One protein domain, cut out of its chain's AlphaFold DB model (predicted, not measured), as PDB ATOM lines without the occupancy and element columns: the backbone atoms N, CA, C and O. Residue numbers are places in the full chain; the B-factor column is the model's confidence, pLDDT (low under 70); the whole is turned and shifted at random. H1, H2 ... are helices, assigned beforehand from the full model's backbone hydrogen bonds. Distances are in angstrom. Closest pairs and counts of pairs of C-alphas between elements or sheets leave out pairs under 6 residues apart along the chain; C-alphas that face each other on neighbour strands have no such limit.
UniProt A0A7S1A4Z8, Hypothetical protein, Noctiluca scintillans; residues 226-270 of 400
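Overview. This is residues 226 to 270 of the 400 residues of the protein "Hypothetical protein" of Noctiluca scintillans (UniProt A0A7S1A4Z8). One long helix, H1, leads into a small head of loops, with the four-residue helix H2 at the head's far end. Residues 226 to 237 of H1 stick out as an arm, which makes much of the length. The printed part has 45 residues, two named helices, H1 then H2, and no named strand; the class is all helix, with under half of the residues, 22, in named elements. The whole is loose, with a radius of gyration of the C-alphas of 13.1 A and spans of 43 by 15 by 13 A.

Along the chain. Find C-alpha 226 at (108.974, 115.501, 78.940); from there H1, residues 226 to 243, runs 26.0 A to C-alpha 243. H2, residues 266 to 269, ends at C-alpha 269 at (92.347, 78.403, 70.503).

Arrangement. H1 and H2 are apart. In H1 every O i to N i+4 pair is within hydrogen-bond range; H2 is too short for such a pair, and its one O i to N i+3 pair is not within range.

Size, cuts and confidence. The C-alphas farthest apart, Glu 226 and Gln 270, are 43.7 A apart. Residues 244 to 265 make a long link, and the printed part has no cut. Residues 268 to 270 are under 70 in pLDDT.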
ATOM      1  N   GLU A 226     110.383 115.803  78.705       93.06
ATOM      2  CA  GLU A 226     108.974 115.501  78.940       93.06
ATOM      3  C   GLU A 226     108.462 114.369  78.033       93.06
ATOM      4  O   GLU A 226     107.826 113.430  78.521       93.06
ATOM      5  N   GLU A 227     108.812 114.360  76.742       95.31
ATOM      6  CA  GLU A 227     108.419 113.282  75.826       95.31
ATOM      7  C   GLU A 227     108.990 111.924  76.263       95.31
ATOM      8  O   GLU A 227     108.274 110.916  76.302       95.31
ATOM      9  N   ARG A 228     110.264 111.886  76.666       94.62
ATOM     10  CA  ARG A 228     110.894 110.661  77.176       94.62
ATOM     11  C   ARG A 228     110.268 110.204  78.497       94.62
ATOM     12  O   ARG A 228     110.144 108.998  78.720       94.62
ATOM     13  N   ALA A 229     109.870 111.132  79.368       94.25
ATOM     14  CA  ALA A 229     109.154 110.807  80.600       94.25
ATOM     15  C   ALA A 229     107.777 110.194  80.298       94.25
ATOM     16  O   ALA A 229     107.439 109.148  80.858       94.25
ATOM     17  N   ARG A 230     107.032 110.761  79.339       96.12
ATOM     18  CA  ARG A 230     105.740 110.218  78.893       96.12
ATOM     19  C   ARG A 230     105.881 108.813  78.309       96.12
ATOM     20  O   ARG A 230     105.098 107.935  78.655       96.12
ATOM     21  N   GLN A 231     106.908 108.569  77.494       95.06
ATOM     22  CA  GLN A 231     107.181 107.239  76.933       95.06
ATOM     23  C   GLN A 231     107.455 106.186  78.018       95.06
ATOM     24  O   GLN A 231     106.925 105.076  77.939       95.06
ATOM     25  N   ARG A 232     108.237 106.528  79.055       95.31
ATOM     26  CA  ARG A 232     108.500 105.622  80.189       95.31
ATOM     27  C   ARG A 232     107.233 105.312  80.985       95.31
ATOM     28  O   ARG A 232     107.022 104.159  81.359       95.31
ATOM     29  N   GLU A 233     106.382 106.310  81.222       95.12
ATOM     30  CA  GLU A 233     105.122 106.111  81.944       95.12
ATOM     31  C   GLU A 233     104.118 105.291  81.120       95.12
ATOM     32  O   GLU A 233     103.512 104.351  81.632       95.12
ATOM     33  N   GLU A 234     103.998 105.549  79.816       93.00
ATOM     34  CA  GLU A 234     103.173 104.731  78.922       93.00
ATOM     35  C   GLU A 234     103.636 103.266  78.886       93.00
ATOM     36  O   GLU A 234     102.803 102.355  78.894       93.00
ATOM     37  N   GLU A 235     104.949 103.014  78.881       90.94
ATOM     38  CA  GLU A 235     105.496 101.657  78.962       90.94
ATOM     39  C   GLU A 235     105.168 100.996  80.309       90.94
ATOM     40  O   GLU A 235     104.739  99.837  80.342       90.94
ATOM     41  N   ARG A 236     105.291 101.734  81.420       91.44
ATOM     42  CA  ARG A 236     104.919 101.256  82.759       91.44
ATOM     43  C   ARG A 236     103.441 100.877  82.818       91.44
ATOM     44  O   ARG A 236     103.104  99.774  83.254       91.44
ATOM     45  N   ILE A 237     102.565 101.737  82.302       88.12
ATOM     46  CA  ILE A 237     101.123 101.488  82.218       88.12
ATOM     47  C   ILE A 237     100.832 100.270  81.333       88.12
ATOM     48  O   ILE A 237      99.972  99.460  81.687       88.12
ATOM     49  N   ARG A 238     101.542 100.091  80.208       85.00
ATOM     50  CA  ARG A 238     101.403  98.887  79.367       85.00
ATOM     51  C   ARG A 238     101.791  97.620  80.121       85.00
ATOM     52  O   ARG A 238     101.041  96.653  80.041       85.00
ATOM     53  N   ARG A 239     102.897  97.620  80.872       86.00
ATOM     54  CA  ARG A 239     103.309  96.458  81.681       86.00
ATOM     55  C   ARG A 239     102.286  96.137  82.768       86.00
ATOM     56  O   ARG A 239     101.882  94.986  82.890       86.00
ATOM     57  N   ILE A 240     101.803  97.143  83.497       85.81
ATOM     58  CA  ILE A 240     100.787  96.946  84.543       85.81
ATOM     59  C   ILE A 240      99.497  96.380  83.932       85.81
ATOM     60  O   ILE A 240      98.977  95.377  84.418       85.81
ATOM     61  N   LYS A 241      99.008  96.952  82.825       84.75
ATOM     62  CA  LYS A 241      97.812  96.451  82.128       84.75
ATOM     63  C   LYS A 241      97.998  95.031  81.595       84.75
ATOM     64  O   LYS A 241      97.090  94.222  81.742       84.75
ATOM     65  N   ALA A 242      99.182  94.707  81.078       82.00
ATOM     66  CA  ALA A 242      99.503  93.365  80.607       82.00
ATOM     67  C   ALA A 242      99.463  92.314  81.725       82.00
ATOM     68  O   ALA A 242      99.166  91.162  81.445       82.00
ATOM     69  N   THR A 243      99.719  92.688  82.983       85.62
ATOM     70  CA  THR A 243      99.645  91.755  84.125       85.62
ATOM     71  C   THR A 243      98.245  91.594  84.714       85.62
ATOM     72  O   THR A 243      97.980  90.606  85.396       85.62
ATOM     73  N   GLN A 244      97.330  92.532  84.456       92.25
ATOM     74  CA  GLN A 244      95.975  92.454  84.997       92.25
ATOM     75  C   GLN A 244      95.162  91.412  84.223       92.25
ATOM     76  O   GLN A 244      95.073  91.510  82.994       92.25
ATOM     77  N   PRO A 245      94.549  90.420  84.897       93.88
ATOM     78  CA  PRO A 245      93.712  89.448  84.218       93.88
ATOM     79  C   PRO A 245      92.518  90.160  83.581       93.88
ATOM     80  O   PRO A 245      91.861  91.015  84.181       93.88
ATOM     81  N   CYS A 246      92.229  89.820  82.330       94.62
ATOM     82  CA  CYS A 246      91.106  90.379  81.612       94.62
ATOM     83  C   CYS A 246      89.805  90.035  82.335       94.62
ATOM     84  O   CYS A 246      89.504  88.865  82.557       94.62
ATOM     85  N   ARG A 247      88.987  91.054  82.622       94.81
ATOM     86  CA  ARG A 247      87.663  90.890  83.244       94.81
ATOM     87  C   ARG A 247      86.768  89.891  82.503       94.81
ATOM     88  O   ARG A 247      85.924  89.255  83.121       94.81
ATOM     89  N   PHE A 248      86.945  89.765  81.189       92.94
ATOM     90  CA  PHE A 248      86.172  88.853  80.345       92.94
ATOM     91  C   PHE A 248      86.819  87.466  80.191       92.94
ATOM     92  O   PHE A 248      86.217  86.601  79.569       92.94
ATOM     93  N   GLY A 249      88.019  87.228  80.734       91.44
ATOM     94  CA  GLY A 249      88.699  85.928  80.677       91.44
ATOM     95  C   GLY A 249      88.695  85.309  79.273       91.44
ATOM     96  O   GLY A 249      88.863  86.015  78.278       91.44
ATOM     97  N   ARG A 250      88.435  83.997  79.175       91.12
ATOM     98  CA  ARG A 250      88.386  83.266  77.891       91.12
ATOM     99  C   ARG A 250      87.388  83.843  76.875       91.12
ATOM    100  O   ARG A 250      87.654  83.741  75.680       91.12
ATOM    101  N   VAL A 251      86.294  84.478  77.316       89.69
ATOM    102  CA  VAL A 251      85.232  85.009  76.431       89.69
ATOM    103  C   VAL A 251      85.517  86.422  75.905       89.69
ATOM    104  O   VAL A 251      84.671  87.026  75.240       89.69
ATOM    105  N   CYS A 252      86.692  86.992  76.194       90.81
ATOM    106  CA  CYS A 252      87.060  88.309  75.685       90.81
ATOM    107  C   CYS A 252      87.133  88.313  74.152       90.81
ATOM    108  O   CYS A 252      88.006  87.686  73.555       90.81
ATOM    109  N   ARG A 253      86.244  89.082  73.507       85.81
ATOM    110  CA  ARG A 253      86.165  89.152  72.039       85.81
ATOM    111  C   ARG A 253      87.062  90.212  71.391       85.81
ATOM    112  O   ARG A 253      87.087  90.344  70.170       85.81
ATOM    113  N   ARG A 254      87.778  91.010  72.188       84.19
ATOM    114  CA  ARG A 254      88.670  92.057  71.671       84.19
ATOM    115  C   ARG A 254      90.023  91.442  71.303       84.19
ATOM    116  O   ARG A 254      90.745  90.987  72.190       84.19
ATOM    117  N   ARG A 255      90.381  91.475  70.013       78.56
ATOM    118  CA  ARG A 255      91.699  91.027  69.519       78.56
ATOM    119  C   ARG A 255      92.854  91.797  70.137       78.56
ATOM    120  O   ARG A 255      93.829  91.190  70.561       78.56
ATOM    121  N   ASP A 256      92.675  93.100  70.296       81.62
ATOM    122  CA  ASP A 256      93.694  93.984  70.864       81.62
ATOM    123  C   ASP A 256      93.468  94.208  72.369       81.62
ATOM    124  O   ASP A 256      93.735  95.280  72.913       81.62
ATOM    125  N   CYS A 257      92.893  93.222  73.071       87.62
ATOM    126  CA  CYS A 257      92.717  93.327  74.514       87.62
ATOM    127  C   CYS A 257      94.086  93.347  75.207       87.62
ATOM    128  O   CYS A 257      94.799  92.351  75.198       87.62
ATOM    129  N   MET A 258      94.418  94.476  75.836       88.62
ATOM    130  CA  MET A 258      95.708  94.700  76.503       88.62
ATOM    131  C   MET A 258      95.888  93.925  77.818       88.62
ATOM    132  O   MET A 258      96.966  93.976  78.400       88.62
ATOM    133  N   ASN A 259      94.841  93.263  78.311       92.62
ATOM    134  CA  ASN A 259      94.857  92.558  79.590       92.62
ATOM    135  C   ASN A 259      95.319  91.101  79.412       92.62
ATOM    136  O   ASN A 259      95.094  90.499  78.358       92.62
ATOM    137  N   ALA A 260      95.905  90.507  80.453       90.50
ATOM    138  CA  ALA A 260      96.338  89.110  80.446       90.50
ATOM    139  C   ALA A 260      95.160  88.132  80.350       90.50
ATOM    140  O   ALA A 260      94.129  88.292  81.002       90.50
ATOM    141  N   HIS A 261      95.350  87.056  79.590       90.19
ATOM    142  CA  HIS A 261      94.421  85.932  79.501       90.19
ATOM    143  C   HIS A 261      95.188  84.661  79.895       90.19
ATOM    144  O   HIS A 261      95.711  83.990  79.010       90.19
ATOM    145  N   PRO A 262      95.321  84.343  81.200       87.69
ATOM    146  CA  PRO A 262      96.177  83.239  81.668       87.69
ATOM    147  C   PRO A 262      95.741  81.878  81.110       87.69
ATOM    148  O   PRO A 262      96.553  80.997  80.866       87.69
ATOM    149  N   ASP A 263      94.446  81.752  80.854       88.75
ATOM    150  CA  ASP A 263      93.795  80.582  80.288       88.75
ATOM    151  C   ASP A 263      93.803  80.548  78.740       88.75
ATOM    152  O   ASP A 263      93.357  79.573  78.132       88.75
ATOM    153  N   GLY A 264      94.295  81.600  78.080       84.25
ATOM    154  CA  GLY A 264      94.119  81.838  76.644       84.25
ATOM    155  C   GLY A 264      92.743  82.422  76.302       84.25
ATOM    156  O   GLY A 264      91.835  82.460  77.136       84.25
ATOM    157  N   ARG A 265      92.573  82.924  75.075       87.25
ATOM    158  CA  ARG A 265      91.272  83.402  74.573       87.25
ATOM    159  C   ARG A 265      90.613  82.332  73.721       87.25
ATOM    160  O   ARG A 265      91.290  81.614  72.995       87.25
ATOM    161  N   GLU A 266      89.286  82.295  73.733       80.75
ATOM    162  CA  GLU A 266      88.510  81.432  72.834       80.75
ATOM    163  C   GLU A 266      88.804  81.753  71.353       80.75
ATOM    164  O   GLU A 266      88.897  80.846  70.530       80.75
ATOM    165  N   ILE A 267      89.090  83.030  71.051       74.38
ATOM    166  CA  ILE A 267      89.566  83.507  69.739       74.38
ATOM    167  C   ILE A 267      90.911  82.879  69.342       74.38
ATOM    168  O   ILE A 267      91.124  82.633  68.158       74.38
ATOM    169  N   ASP A 268      91.806  82.634  70.304       69.88
ATOM    170  CA  ASP A 268      93.161  82.142  70.026       69.88
ATOM    171  C   ASP A 268      93.184  80.620  69.826       69.88
ATOM    172  O   ASP A 268      93.985  80.108  69.049       69.88
ATOM    173  N   THR A 269      92.314  79.875  70.519       62.16
ATOM    174  CA  THR A 269      92.347  78.403  70.503       62.16
ATOM    175  C   THR A 269      91.529  77.772  69.380       62.16
ATOM    176  O   THR A 269      91.791  76.627  69.014       62.16
ATOM    177  N   GLN A 270      90.536  78.477  68.831       63.00
ATOM    178  CA  GLN A 270      89.646  77.929  67.812       63.00
ATOM    179  C   GLN A 270      89.256  78.989  66.767       63.00
ATOM    180  O   GLN A 270      88.384  79.821  66.976       63.00
TER     181      GLN A 270